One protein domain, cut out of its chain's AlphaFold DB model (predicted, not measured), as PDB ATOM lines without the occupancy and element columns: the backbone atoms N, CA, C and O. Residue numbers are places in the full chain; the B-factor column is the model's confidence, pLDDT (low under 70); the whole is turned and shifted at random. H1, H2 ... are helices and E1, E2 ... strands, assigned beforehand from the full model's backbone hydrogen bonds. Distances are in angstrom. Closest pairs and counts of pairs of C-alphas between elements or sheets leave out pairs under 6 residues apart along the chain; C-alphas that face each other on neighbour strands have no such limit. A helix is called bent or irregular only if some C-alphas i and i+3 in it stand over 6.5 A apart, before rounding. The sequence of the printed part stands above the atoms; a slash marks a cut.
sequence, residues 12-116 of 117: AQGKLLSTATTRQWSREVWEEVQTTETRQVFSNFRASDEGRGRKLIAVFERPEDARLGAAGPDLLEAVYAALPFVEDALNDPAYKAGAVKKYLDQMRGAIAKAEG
ATOM      1  N   ALA A  12     212.893 358.891 188.502       93.00
ATOM      2  CA  ALA A  12     212.676 357.519 188.936       93.00
ATOM      3  C   ALA A  12     213.830 357.023 189.805       93.00
ATOM      4  O   ALA A  12     214.992 357.375 189.581       93.00
ATOM      5  N   GLN A  13     213.504 356.155 190.762       95.12
ATOM      6  CA  GLN A  13     214.498 355.355 191.466       95.12
ATOM      7  C   GLN A  13     215.250 354.472 190.462       95.12
ATOM      8  O   GLN A  13     214.659 353.901 189.539       95.12
ATOM      9  N   GLY A  14     216.561 354.367 190.647       93.25
ATOM     10  CA  GLY A  14     217.424 353.538 189.830       93.25
ATOM     11  C   GLY A  14     217.090 352.054 189.916       93.25
ATOM     12  O   GLY A  14     216.572 351.537 190.909       93.25
ATOM     13  N   LYS A  15     217.417 351.362 188.832       93.31
ATOM     14  CA  LYS A  15     217.407 349.904 188.735       93.31
ATOM     15  C   LYS A  15     218.458 349.484 187.725       93.31
ATOM     16  O   LYS A  15     218.661 350.183 186.728       93.31
ATOM     17  N   LEU A  16     219.079 348.334 187.939       93.19
ATOM     18  CA  LEU A  16     219.988 347.765 186.962       93.19
ATOM     19  C   LEU A  16     219.223 347.463 185.666       93.19
ATOM     20  O   LEU A  16     218.179 346.806 185.664       93.19
ATOM     21  N   LEU A  17     219.732 347.982 184.550       91.56
ATOM     22  CA  LEU A  17     219.150 347.753 183.232       91.56
ATOM     23  C   LEU A  17     219.634 346.412 182.675       91.56
ATOM     24  O   LEU A  17     220.826 346.099 182.727       91.56
ATOM     25  N   SER A  18     218.723 345.626 182.101       89.88
ATOM     26  CA  SER A  18     219.061 344.367 181.427       89.88
ATOM     27  C   SER A  18     219.505 344.641 179.989       89.88
ATOM     28  O   SER A  18     218.691 344.843 179.091       89.88
ATOM     29  N   THR A  19     220.815 344.642 179.765       89.25
ATOM     30  CA  THR A  19     221.467 344.867 178.470       89.25
ATOM     31  C   THR A  19     222.246 343.621 178.058       89.25
ATOM     32  O   THR A  19     222.437 342.709 178.861       89.25
ATOM     33  N   ALA A  20     222.727 343.566 176.813       91.50
ATOM     34  CA  ALA A  20     223.581 342.464 176.366       91.50
ATOM     35  C   ALA A  20     224.810 342.278 177.277       91.50
ATOM     36  O   ALA A  20     225.167 341.149 177.593       91.50
ATOM     37  N   THR A  21     225.394 343.380 177.757       91.06
ATOM     38  CA  THR A  21     226.540 343.374 178.671       91.06
ATOM     39  C   THR A  21     226.155 342.906 180.072       91.06
ATOM     40  O   THR A  21     226.768 341.984 180.596       91.06
ATOM     41  N   THR A  22     225.115 343.487 180.679       92.12
ATOM     42  CA  THR A  22     224.750 343.164 182.074       92.12
ATOM     43  C   THR A  22     224.172 341.758 182.234       92.12
ATOM     44  O   THR A  22     224.210 341.203 183.325       92.12
ATOM     45  N   ARG A  23     223.683 341.141 181.149       92.25
ATOM     46  CA  ARG A  23     223.254 339.731 181.130       92.25
ATOM     47  C   ARG A  23     224.406 338.730 181.214       92.25
ATOM     48  O   ARG A  23     224.155 337.574 181.524       92.25
ATOM     49  N   GLN A  24     225.634 339.147 180.905       95.19
ATOM     50  CA  GLN A  24     226.824 338.295 180.996       95.19
ATOM     51  C   GLN A  24     227.465 338.336 182.389       95.19
ATOM     52  O   GLN A  24     228.415 337.600 182.647       95.19
ATOM     53  N   TRP A  25     226.987 339.214 183.275       95.56
ATOM     54  CA  TRP A  25     227.535 339.363 184.615       95.56
ATOM     55  C   TRP A  25     227.146 338.196 185.513       95.56
ATOM     56  O   TRP A  25     226.084 337.591 185.354       95.56
ATOM     57  N   SER A  26     228.011 337.906 186.486       96.75
ATOM     58  CA  SER A  26     227.658 336.980 187.551       96.75
ATOM     59  C   SER A  26     226.537 337.566 188.409       96.75
ATOM     60  O   SER A  26     226.273 338.775 188.405       96.75
ATOM     61  N   ARG A  27     225.875 336.695 189.166       94.75
ATOM     62  CA  ARG A  27     224.792 337.098 190.058       94.75
ATOM     63  C   ARG A  27     225.277 338.073 191.132       94.75
ATOM     64  O   ARG A  27     224.576 339.030 191.432       94.75
ATOM     65  N   GLU A  28     226.476 337.856 191.660       95.81
ATOM     66  CA  GLU A  28     227.081 338.684 192.706       95.81
ATOM     67  C   GLU A  28     227.288 340.120 192.210       95.81
ATOM     68  O   GLU A  28     226.860 341.070 192.863       95.81
ATOM     69  N   VAL A  29     227.849 340.278 191.005       95.69
ATOM     70  CA  VAL A  29     228.027 341.595 190.367       95.69
ATOM     71  C   VAL A  29     226.674 342.260 190.111       95.69
ATOM     72  O   VAL A  29     226.513 343.466 190.299       95.69
ATOM     73  N   TRP A  30     225.677 341.478 189.693       94.50
ATOM     74  CA  TRP A  30     224.330 341.984 189.450       94.50
ATOM     75  C   TRP A  30     223.692 342.537 190.731       94.50
ATOM     76  O   TRP A  30     223.159 343.647 190.725       94.50
ATOM     77  N   GLU A  31     223.779 341.795 191.837       94.62
ATOM     78  CA  GLU A  31     223.241 342.188 193.144       94.62
ATOM     79  C   GLU A  31     223.970 343.414 193.723       94.62
ATOM     80  O   GLU A  31     223.322 344.326 194.249       94.62
ATOM     81  N   GLU A  32     225.294 343.497 193.568       95.50
ATOM     82  CA  GLU A  32     226.099 344.644 194.006       95.50
ATOM     83  C   GLU A  32     225.697 345.934 193.275       95.50
ATOM     84  O   GLU A  32     225.404 346.968 193.895       95.50
ATOM     85  N   VAL A  33     225.617 345.878 191.943       94.88
ATOM     86  CA  VAL A  33     225.234 347.041 191.139       94.88
ATOM     87  C   VAL A  33     223.771 347.405 191.382       94.88
ATOM     88  O   VAL A  33     223.465 348.585 191.552       94.88
ATOM     89  N   GLN A  34     222.867 346.429 191.492       95.00
ATOM     90  CA  GLN A  34     221.464 346.674 191.841       95.00
ATOM     91  C   GLN A  34     221.329 347.376 193.206       95.00
ATOM     92  O   GLN A  34     220.539 348.311 193.352       95.00
ATOM     93  N   THR A  35     222.125 346.984 194.203       93.62
ATOM     94  CA  THR A  35     222.146 347.631 195.529       93.62
ATOM     95  C   THR A  35     222.629 349.081 195.452       93.62
ATOM     96  O   THR A  35     222.184 349.953 196.201       93.62
ATOM     97  N   THR A  36     223.532 349.379 194.525       95.12
ATOM     98  CA  THR A  36     223.996 350.749 194.276       95.12
ATOM     99  C   THR A  36     222.948 351.574 193.532       95.12
ATOM    100  O   THR A  36     222.621 352.679 193.956       95.12
ATOM    101  N   GLU A  37     222.357 351.020 192.479       95.69
ATOM    102  CA  GLU A  37     221.335 351.663 191.645       95.69
ATOM    103  C   GLU A  37     220.061 352.009 192.422       95.69
ATOM    104  O   GLU A  37     219.498 353.086 192.241       95.69
ATOM    105  N   THR A  38     219.619 351.148 193.340       96.38
ATOM    106  CA  THR A  38     218.405 351.415 194.138       96.38
ATOM    107  C   THR A  38     218.550 352.614 195.077       96.38
ATOM    108  O   THR A  38     217.546 353.158 195.529       96.38
ATOM    109  N   ARG A  39     219.772 353.079 195.346       97.19
ATOM    110  CA  ARG A  39     220.055 354.285 196.140       97.19
ATOM    111  C   ARG A  39     220.163 355.554 195.296       97.19
ATOM    112  O   ARG A  39     220.447 356.626 195.821       97.19
ATOM    113  N   GLN A  40     219.956 355.450 193.991       97.19
ATOM    114  CA  GLN A  40     220.102 356.554 193.056       97.19
ATOM    115  C   GLN A  40     218.742 356.984 192.517       97.19
ATOM    116  O   GLN A  40     217.823 356.176 192.375       97.19
ATOM    117  N   VAL A  41     218.622 358.265 192.191       95.81
ATOM    118  CA  VAL A  41     217.479 358.810 191.459       95.81
ATOM    119  C   VAL A  41     217.980 359.396 190.158       95.81
ATOM    120  O   VAL A  41     218.984 360.115 190.119       95.81
ATOM    121  N   PHE A  42     217.256 359.090 189.090       94.75
ATOM    122  CA  PHE A  42     217.568 359.540 187.752       94.75
ATOM    123  C   PHE A  42     216.441 360.385 187.173       94.75
ATOM    124  O   PHE A  42     215.269 360.094 187.380       94.75
ATOM    125  N   SER A  43     216.813 361.387 186.383       92.94
ATOM    126  CA  SER A  43     215.923 362.101 185.467       92.94
ATOM    127  C   SER A  43     215.850 361.406 184.113       92.94
ATOM    128  O   SER A  43     216.705 360.580 183.777       92.94
ATOM    129  N   ASN A  44     214.867 361.803 183.299       89.19
ATOM    130  CA  ASN A  44     214.696 361.333 181.925       89.19
ATOM    131  C   ASN A  44     214.534 359.805 181.827       89.19
ATOM    132  O   ASN A  44     214.977 359.187 180.858       89.19
ATOM    133  N   PHE A  45     213.913 359.182 182.832       84.38
ATOM    134  CA  PHE A  45     213.638 357.749 182.810       84.38
ATOM    135  C   PHE A  45     212.436 357.469 181.899       84.38
ATOM    136  O   PHE A  45     211.288 357.450 182.342       84.38
ATOM    137  N   ARG A  46     212.671 357.308 180.594       84.81
ATOM    138  CA  ARG A  46     211.589 357.105 179.624       84.81
ATOM    139  C   ARG A  46     211.270 355.624 179.479       84.81
ATOM    140  O   ARG A  46     212.154 354.788 179.328       84.81
ATOM    141  N   ALA A  47     209.983 355.288 179.447       82.88
ATOM    142  CA  ALA A  47     209.561 353.920 179.152       82.88
ATOM    143  C   ALA A  47     209.996 353.480 177.740       82.88
ATOM    144  O   ALA A  47     210.343 352.321 177.537       82.88
ATOM    145  N   SER A  48     210.037 354.417 176.784       87.00
ATOM    146  CA  SER A  48     210.370 354.154 175.377       87.00
ATOM    147  C   SER A  48     211.800 353.663 175.139       87.00
ATOM    148  O   SER A  48     212.048 353.028 174.122       87.00
ATOM    149  N   ASP A  49     212.745 353.984 176.028       87.94
ATOM    150  CA  ASP A  49     214.145 353.551 175.934       87.94
ATOM    151  C   ASP A  49     214.583 352.715 177.144       87.94
ATOM    152  O   ASP A  49     215.778 352.542 177.380       87.94
ATOM    153  N   GLU A  50     213.615 352.214 177.921       84.06
ATOM    154  CA  GLU A  50     213.830 351.468 179.165       84.06
ATOM    155  C   GLU A  50     214.685 352.224 180.202       84.06
ATOM    156  O   GLU A  50     215.288 351.610 181.084       84.06
ATOM    157  N   GLY A  51     214.756 353.556 180.107       84.69
ATOM    158  CA  GLY A  51     215.588 354.394 180.961       84.69
ATOM    159  C   GLY A  51     217.064 354.421 180.567       84.69
ATOM    160  O   GLY A  51     217.889 354.827 181.378       84.69
ATOM    161  N   ARG A  52     217.448 354.013 179.354       87.56
ATOM    162  CA  ARG A  52     218.855 354.063 178.902       87.56
ATOM    163  C   ARG A  52     219.394 355.489 178.784       87.56
ATOM    164  O   ARG A  52     220.567 355.714 179.060       87.56
ATOM    165  N   GLY A  53     218.549 356.452 178.424       88.81
ATOM    166  CA  GLY A  53     218.883 357.876 178.351       88.81
ATOM    167  C   GLY A  53     218.789 358.618 179.687       88.81
ATOM    168  O   GLY A  53     218.781 359.855 179.697       88.81
ATOM    169  N   ARG A  54     218.664 357.896 180.804       92.44
ATOM    170  CA  ARG A  54     218.528 358.482 182.138       92.44
ATOM    171  C   ARG A  54     219.783 359.253 182.556       92.44
ATOM    172  O   ARG A  54     220.896 358.905 182.169       92.44
ATOM    173  N   LYS A  55     219.621 360.276 183.397       92.94
ATOM    174  CA  LYS A  55     220.743 361.041 183.975       92.94
ATOM    175  C   LYS A  55     220.655 361.030 185.489       92.94
ATOM    176  O   LYS A  55     219.584 361.300 186.021       92.94
ATOM    177  N   LEU A  56     221.755 360.716 186.168       93.81
ATOM    178  CA  LEU A  56     221.813 360.700 187.630       93.81
ATOM    179  C   LEU A  56     221.592 362.117 188.173       93.81
ATOM    180  O   LEU A  56     222.201 363.059 187.667       93.81
ATOM    181  N   ILE A  57     220.729 362.261 189.180       92.44
ATOM    182  CA  ILE A  57     220.401 363.569 189.774       92.44
ATOM    183  C   ILE A  57     220.576 363.608 191.289       92.44
ATOM    184  O   ILE A  57     220.827 364.677 191.837       92.44
ATOM    185  N   ALA A  58     220.474 362.463 191.964       93.94
ATOM    186  CA  ALA A  58     220.695 362.367 193.398       93.94
ATOM    187  C   ALA A  58     221.141 360.956 193.790       93.94
ATOM    188  O   ALA A  58     220.768 359.965 193.155       93.94
ATOM    189  N   VAL A  59     221.928 360.888 194.861       96.12
ATOM    190  CA  VAL A  59     222.362 359.654 195.516       96.12
ATOM    191  C   VAL A  59     221.954 359.749 196.978       96.12
ATOM    192  O   VAL A  59     222.125 360.794 197.602       96.12
ATOM    193  N   PHE A  60     221.413 358.662 197.503       95.56
ATOM    194  CA  PHE A  60     220.912 358.550 198.863       95.56
ATOM    195  C   PHE A  60     221.691 357.478 199.620       95.56
ATOM    196  O   PHE A  60     222.289 356.579 199.030       95.56
ATOM    197  N   GLU A  61     221.668 357.546 200.947       95.19
ATOM    198  CA  GLU A  61     222.264 356.498 201.780       95.19
ATOM    199  C   GLU A  61     221.428 355.216 201.739       95.19
ATOM    200  O   GLU A  61     221.976 354.113 201.703       95.19
ATOM    201  N   ARG A  62     220.099 355.370 201.684       95.19
ATOM    202  CA  ARG A  62     219.133 354.275 201.771       95.19
ATOM    203  C   ARG A  62     218.186 354.251 200.565       95.19
ATOM    204  O   ARG A  62     217.801 355.312 200.065       95.19
ATOM    205  N   PRO A  63     217.785 353.063 200.082       93.69
ATOM    206  CA  PRO A  63     216.917 352.942 198.910       93.69
ATOM    207  C   PRO A  63     215.506 353.509 199.138       93.69
ATOM    208  O   PRO A  63     214.879 354.000 198.199       93.69
ATOM    209  N   GLU A  64     214.993 353.486 200.365       93.31
ATOM    210  CA  GLU A  64     213.719 354.111 200.730       93.31
ATOM    211  C   GLU A  64     213.734 355.635 200.545       93.31
ATOM    212  O   GLU A  64     212.765 356.199 200.034       93.31
ATOM    213  N   ASP A  65     214.852 356.293 200.860       93.38
ATOM    214  CA  ASP A  65     215.000 357.738 200.680       93.38
ATOM    215  C   ASP A  65     215.081 358.092 199.189       93.38
ATOM    216  O   ASP A  65     214.494 359.080 198.753       93.38
ATOM    217  N   ALA A  66     215.716 357.239 198.376       93.19
ATOM    218  CA  ALA A  66     215.722 357.393 196.922       93.19
ATOM    219  C   ALA A  66     214.312 357.290 196.323       93.19
ATOM    220  O   ALA A  66     213.968 358.046 195.413       93.19
ATOM    221  N   ARG A  67     213.458 356.405 196.852       91.50
ATOM    222  CA  ARG A  67     212.054 356.325 196.423       91.50
ATOM    223  C   ARG A  67     211.295 357.620 196.729       91.50
ATOM    224  O   ARG A  67     210.544 358.083 195.876       91.50
ATOM    225  N   LEU A  68     211.511 358.215 197.904       90.00
ATOM    226  CA  LEU A  68     210.933 359.519 198.254       90.00
ATOM    227  C   LEU A  68     211.479 360.639 197.359       90.00
ATOM    228  O   LEU A  68     210.712 361.453 196.855       90.00
ATOM    229  N   GLY A  69     212.790 360.648 197.111       90.75
ATOM    230  CA  GLY A  69     213.440 361.616 196.229       90.75
ATOM    231  C   GLY A  69     212.914 361.569 194.794       90.75
ATOM    232  O   GLY A  69     212.735 362.615 194.175       90.75
ATOM    233  N   ALA A  70     212.605 360.376 194.278       91.69
ATOM    234  CA  ALA A  70     212.013 360.202 192.953       91.69
ATOM    235  C   ALA A  70     210.613 360.829 192.830       91.69
ATOM    236  O   ALA A  70     210.277 361.327 191.763       91.69
ATOM    237  N   ALA A  71     209.837 360.861 193.918       88.50
ATOM    238  CA  ALA A  71     208.521 361.499 193.967       88.50
ATOM    239  C   ALA A  71     208.588 363.028 194.158       88.50
ATOM    240  O   ALA A  71     207.552 363.679 194.234       88.50
ATOM    241  N   GLY A  72     209.786 363.618 194.261       88.31
ATOM    242  CA  GLY A  72     209.977 365.045 194.535       88.31
ATOM    243  C   GLY A  72     209.164 365.991 193.634       88.31
ATOM    244  O   GLY A  72     208.477 366.858 194.176       88.31
ATOM    245  N   PRO A  73     209.191 365.837 192.293       86.88
ATOM    246  CA  PRO A  73     208.400 366.669 191.386       86.88
ATOM    247  C   PRO A  73     206.891 366.537 191.628       86.88
ATOM    248  O   PRO A  73     206.216 367.549 191.789       86.88
ATOM    249  N   ASP A  74     206.386 365.307 191.749       86.50
ATOM    250  CA  ASP A  74     204.959 365.035 191.965       86.50
ATOM    251  C   ASP A  74     204.480 365.591 193.316       86.50
ATOM    252  O   ASP A  74     203.389 366.151 193.430       86.50
ATOM    253  N   LEU A  75     205.317 365.488 194.355       86.88
ATOM    254  CA  LEU A  75     205.048 366.079 195.665       86.88
ATOM    255  C   LEU A  75     204.982 367.607 195.589       86.88
ATOM    256  O   LEU A  75     204.109 368.205 196.215       86.88
ATOM    257  N   LEU A  76     205.871 368.245 194.823       87.06
ATOM    258  CA  LEU A  76     205.843 369.694 194.626       87.06
ATOM    259  C   LEU A  76     204.571 370.132 193.886       87.06
ATOM    260  O   LEU A  76     203.928 371.094 194.303       87.06
ATOM    261  N   GLU A  77     204.172 369.409 192.837       86.62
ATOM    262  CA  GLU A  77     202.912 369.657 192.126       86.62
ATOM    263  C   GLU A  77     201.694 369.507 193.049       86.62
ATOM    264  O   GLU A  77     200.819 370.376 193.066       86.62
ATOM    265  N   ALA A  78     201.657 368.461 193.880       84.44
ATOM    266  CA  ALA A  78     200.584 368.254 194.850       84.44
ATOM    267  C   ALA A  78     200.514 369.382 195.894       84.44
ATOM    268  O   ALA A  78     199.425 369.841 196.243       84.44
ATOM    269  N   VAL A  79     201.664 369.870 196.369       90.00
ATOM    270  CA  VAL A  79     201.736 371.016 197.288       90.00
ATOM    271  C   VAL A  79     201.212 372.284 196.610       90.00
ATOM    272  O   VAL A  79     200.437 373.016 197.228       90.00
ATOM    273  N   TYR A  80     201.571 372.526 195.346       87.94
ATOM    274  CA  TYR A  80     201.042 373.649 194.571       87.94
ATOM    275  C   TYR A  80     199.524 373.577 194.395       87.94
ATOM    276  O   TYR A  80     198.848 374.591 194.552       87.94
ATOM    277  N   ALA A  81     198.986 372.388 194.121       84.75
ATOM    278  CA  ALA A  81     197.548 372.176 194.003       84.75
ATOM    279  C   ALA A  81     196.812 372.361 195.342       84.75
ATOM    280  O   ALA A  81     195.686 372.849 195.360       84.75
ATOM    281  N   ALA A  82     197.439 371.987 196.462       85.88
ATOM    282  CA  ALA A  82     196.847 372.093 197.793       85.88
ATOM    283  C   ALA A  82     196.854 373.524 198.360       85.88
ATOM    284  O   ALA A  82     195.992 373.865 199.171       85.88
ATOM    285  N   LEU A  83     197.824 374.355 197.959       89.25
ATOM    286  CA  LEU A  83     198.076 375.668 198.558       89.25
ATOM    287  C   LEU A  83     196.839 376.590 198.612       89.25
ATOM    288  O   LEU A  83     196.591 377.128 199.690       89.25
ATOM    289  N   PRO A  84     196.019 376.730 197.548       88.31
ATOM    290  CA  PRO A  84     194.842 377.603 197.583       88.31
ATOM    291  C   PRO A  84     193.821 377.199 198.655       88.31
ATOM    292  O   PRO A  84     193.287 378.049 199.357       88.31
ATOM    293  N   PHE A  85     193.606 375.895 198.862       86.88
ATOM    294  CA  PHE A  85     192.678 375.407 199.889       86.88
ATOM    295  C   PHE A  85     193.174 375.711 201.308       86.88
ATOM    296  O   PHE A  85     192.385 375.972 202.215       86.88
ATOM    297  N   VAL A  86     194.494 375.682 201.511       88.00
ATOM    298  CA  VAL A  86     195.114 376.063 202.788       88.00
ATOM    299  C   VAL A  86     194.996 377.573 203.012       88.00
ATOM    300  O   VAL A  86     194.801 378.010 204.143       88.00
ATOM    301  N   GLU A  87     195.091 378.372 201.952       86.75
ATOM    302  CA  GLU A  87     194.905 379.824 202.017       86.75
ATOM    303  C   GLU A  87     193.466 380.204 202.366       86.75
ATOM    304  O   GLU A  87     193.268 381.029 203.258       86.75
ATOM    305  N   ASP A  88     192.472 379.556 201.754       86.38
ATOM    306  CA  ASP A  88     191.055 379.767 202.074       86.38
ATOM    307  C   ASP A  88     190.757 379.465 203.553       86.38
ATOM    308  O   ASP A  88     190.058 380.221 204.235       86.38
ATOM    309  N   ALA A  89     191.367 378.405 204.089       88.50
ATOM    310  CA  ALA A  89     191.204 377.990 205.479       88.50
ATOM    311  C   ALA A  89     191.850 378.946 206.507       88.50
ATOM    312  O   ALA A  89     191.626 378.782 207.709       88.50
ATOM    313  N   LEU A  90     192.636 379.954 206.096       86.06
ATOM    314  CA  LEU A  90     193.277 380.900 207.028       86.06
ATOM    315  C   LEU A  90     192.276 381.672 207.892       86.06
ATOM    316  O   LEU A  90     192.593 382.006 209.035       86.06
ATOM    317  N   ASN A  91     191.108 381.978 207.329       82.00
ATOM    318  CA  ASN A  91     190.075 382.786 207.975       82.00
ATOM    319  C   ASN A  91     188.876 381.948 208.439       82.00
ATOM    320  O   ASN A  91     187.888 382.511 208.910       82.00
ATOM    321  N   ASP A  92     188.949 380.621 208.306       86.06
ATOM    322  CA  ASP A  92     187.862 379.732 208.695       86.06
ATOM    323  C   ASP A  92     187.849 379.551 210.230       86.06
ATOM    324  O   ASP A  92     188.827 379.062 210.812       86.06
ATOM    325  N   PRO A  93     186.750 379.936 210.913       86.50
ATOM    326  CA  PRO A  93     186.635 379.834 212.366       86.50
ATOM    327  C   PRO A  93     186.625 378.389 212.891       86.50
ATOM    328  O   PRO A  93     186.771 378.193 214.098       86.50
ATOM    329  N   ALA A  94     186.463 377.376 212.030       90.06
ATOM    330  CA  ALA A  94     186.541 375.964 212.407       90.06
ATOM    331  C   ALA A  94     187.947 375.544 212.870       90.06
ATOM    332  O   ALA A  94     188.093 374.567 213.611       90.06
ATOM    333  N   TYR A  95     188.990 376.274 212.466       86.00
ATOM    334  CA  TYR A  95     190.368 375.972 212.837       86.00
ATOM    335  C   TYR A  95     190.859 376.830 214.002       86.00
ATOM    336  O   TYR A  95     190.498 377.992 214.180       86.00
ATOM    337  N   LYS A  96     191.780 376.268 214.796       85.56
ATOM    338  CA  LYS A  96     192.481 377.027 215.836       85.56
ATOM    339  C   LYS A  96     193.260 378.182 215.198       85.56
ATOM    340  O   LYS A  96     194.056 377.960 214.283       85.56
ATOM    341  N   ALA A  97     193.104 379.386 215.749       82.50
ATOM    342  CA  ALA A  97     193.815 380.580 215.300       82.50
ATOM    343  C   ALA A  97     195.326 380.320 215.142       82.50
ATOM    344  O   ALA A  97     195.989 379.804 216.047       82.50
ATOM    345  N   GLY A  98     195.862 380.653 213.966       82.44
ATOM    346  CA  GLY A  98     197.277 380.482 213.625       82.44
ATOM    347  C   GLY A  98     197.720 379.050 213.286       82.44
ATOM    348  O   GLY A  98     198.847 378.879 212.824       82.44
ATOM    349  N   ALA A  99     196.870 378.028 213.453       86.75
ATOM    350  CA  ALA A  99     197.222 376.649 213.106       86.75
ATOM    351  C   ALA A  99     197.441 376.485 211.596       86.75
ATOM    352  O   ALA A  99     198.462 375.942 211.183       86.75
ATOM    353  N   VAL A 100     196.526 377.015 210.779       88.19
ATOM    354  CA  VAL A 100     196.617 376.959 209.311       88.19
ATOM    355  C   VAL A 100     197.796 377.791 208.800       88.19
ATOM    356  O   VAL A 100     198.587 377.302 207.997       88.19
ATOM    357  N   LYS A 101     197.995 379.000 209.350       86.12
ATOM    358  CA  LYS A 101     199.122 379.884 209.000       86.12
ATOM    359  C   LYS A 101     200.476 379.189 209.151       86.12
ATOM    360  O   LYS A 101     201.309 379.281 208.258       86.12
ATOM    361  N   LYS A 102     200.674 378.438 210.240       86.62
ATOM    362  CA  LYS A 102     201.904 377.664 210.458       86.62
ATOM    363  C   LYS A 102     202.181 376.693 209.304       86.62
ATOM    364  O   LYS A 102     203.313 376.626 208.834       86.62
ATOM    365  N   TYR A 103     201.180 375.925 208.873       86.56
ATOM    366  CA  TYR A 103     201.353 374.953 207.790       86.56
ATOM    367  C   TYR A 103     201.532 375.635 206.432       86.56
ATOM    368  O   TYR A 103     202.364 375.192 205.644       86.56
ATOM    369  N   LEU A 104     200.838 376.749 206.192       88.12
ATOM    370  CA  LEU A 104     201.035 377.566 204.998       88.12
ATOM    371  C   LEU A 104     202.482 378.075 204.890       88.12
ATOM    372  O   LEU A 104     203.111 377.927 203.842       88.12
ATOM    373  N   ASP A 105     203.029 378.615 205.983       88.25
ATOM    374  CA  ASP A 105     204.415 379.095 206.043       88.25
ATOM    375  C   ASP A 105     205.411 377.946 205.791       88.25
ATOM    376  O   ASP A 105     206.376 378.104 205.040       88.25
ATOM    377  N   GLN A 106     205.151 376.759 206.357       87.69
ATOM    378  CA  GLN A 106     205.960 375.559 206.119       87.69
ATOM    379  C   GLN A 106     205.936 375.117 204.650       87.69
ATOM    380  O   GLN A 106     206.992 374.828 204.087       87.69
ATOM    381  N   MET A 107     204.760 375.091 204.015       90.38
ATOM    382  CA  MET A 107     204.615 374.718 202.603       90.38
ATOM    383  C   MET A 107     205.336 375.711 201.691       90.38
ATOM    384  O   MET A 107     206.117 375.302 200.833       90.38
ATOM    385  N   ARG A 108     205.145 377.017 201.915       87.31
ATOM    386  CA  ARG A 108     205.832 378.071 201.154       87.31
ATOM    387  C   ARG A 108     207.349 377.989 201.306       87.31
ATOM    388  O   ARG A 108     208.062 378.105 200.312       87.31
ATOM    389  N   GLY A 109     207.843 377.734 202.519       84.00
ATOM    390  CA  GLY A 109     209.270 377.530 202.768       84.00
ATOM    391  C   GLY A 109     209.830 376.292 202.062       84.00
ATOM    392  O   GLY A 109     210.915 376.350 201.482       84.00
ATOM    393  N   ALA A 110     209.086 375.182 202.061       83.31
ATOM    394  CA  ALA A 110     209.478 373.965 201.355       83.31
ATOM    395  C   ALA A 110     209.525 374.167 199.831       83.31
ATOM    396  O   ALA A 110     210.492 373.744 199.199       83.31
ATOM    397  N   ILE A 111     208.535 374.865 199.259       83.38
ATOM    398  CA  ILE A 111     208.517 375.254 197.842       83.38
ATOM    399  C   ILE A 111     209.736 376.120 197.510       83.38
ATOM    400  O   ILE A 111     210.478 375.791 196.591       83.38
ATOM    401  N   ALA A 112     209.986 377.188 198.277       80.44
ATOM    402  CA  ALA A 112     211.120 378.083 198.032       80.44
ATOM    403  C   ALA A 112     212.454 377.322 198.042       80.44
ATOM    404  O   ALA A 112     213.241 377.433 197.102       80.44
ATOM    405  N   LYS A 113     212.651 376.449 199.040       76.75
ATOM    406  CA  LYS A 113     213.828 375.576 199.120       76.75
ATOM    407  C   LYS A 113     213.951 374.659 197.898       76.75
ATOM    408  O   LYS A 113     215.055 374.494 197.385       76.75
ATOM    409  N   ALA A 114     212.850 374.063 197.438       76.25
ATOM    410  CA  ALA A 114     212.838 373.197 196.258       76.25
ATOM    411  C   ALA A 114     213.152 373.966 194.960       76.25
ATOM    412  O   ALA A 114     213.810 373.432 194.071       76.25
ATOM    413  N   GLU A 115     212.733 375.229 194.869       76.88
ATOM    414  CA  GLU A 115     213.013 376.120 193.738       76.88
ATOM    415  C   GLU A 115     214.385 376.815 193.812       76.88
ATOM    416  O   GLU A 115     214.772 377.513 192.873       76.88
ATOM    417  N   GLY A 116     215.126 376.631 194.909       76.19
ATOM    418  CA  GLY A 116     216.426 377.263 195.136       76.19
ATOM    419  C   GLY A 116     216.349 378.772 195.396       76.19
ATOM    420  O   GLY A 116     217.258 379.496 194.985       76.19
TER     421      GLY A 116
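Overview. This is residues 12 to 116 of the 117 residues of an uncharacterized protein of Ochrobactrum sp. LP_5_YM (UniProt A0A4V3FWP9). What shape is this? A long rod: in its middle the short helix H2 packs on a small strand hairpin, E1 and E2; H1 and a loop lie towards one end, where residues 23 to 29 stick out, and bent H3 with H4 folds back as a helical hairpin towards the other. What is it made of? The printed part has 105 residues, mostly helix, in the order H1 E1 E2 H2 H3 H4, with an antiparallel sheet E1 - E2. It is extended, with a radius of gyration of the C-alphas of 19.9 A and spans of 66 by 27 by 24 A.

Arrangement. What pairs first? Residues 12 to 13 pair antiparallel with 41 to 42 of E1, residues 40 to 43. E1 and E2, residues 55 to 59, form an antiparallel hairpin; N 41 and O 58, 2.9 A apart, are within hydrogen-bond range. Where are the first helices? H1, residues 27 to 37, is only just apart from H2, residues 63 to 70, at 8.2 A. The closest C-alphas of E1 and H2, Val 41 and Ala 70, are 5.8 A apart. How do the last helices meet? H3, residues 72 to 91, was assigned as one helix by its hydrogen bonds but is bent, C-alphas 81 and 84 being 7.0 A apart; its arms are H3a, residues 72 to 81, and H3b, residues 84 to 91, which is irregular, with C-alphas 88 and 91 6.7 A apart. H3b and H4, residues 99 to 115, form a helical hairpin, touching through 100 to 104 of H4 alone, with closest C-alphas Leu 90 and Val 100 5.6 A apart. H3a and H4 only just touch, with 3 pairs of C-alphas within 8 A, through 107 to 114 of H4 alone, the closest being Leu 76 and Ile 111, 7.0 A. Are the helix backbones complete? Every O i to N i+4 pair is within hydrogen-bond range in H1, H2 and H3a, against 2 of 4 in H3b and 12 of 13 in H4.

Along the chain. Where does H1 begin? C-alpha 27 is at (224.792, 337.098, 190.058), and H1 is 15.1 A long. Where does H4 end? C-alpha 115 is at (213.013, 376.120, 193.738), and H4 is 25.0 A long.

Size, cuts and confidence. How far does it reach? The two C-alphas farthest apart, those of Gln 24 and Pro 93, are 65.8 A apart. Are there cuts, long links or weak places? The printed part has no cut, the link from E1 to E2 is long, with 11 residues, and no printed residue is under 70 in pLDDT.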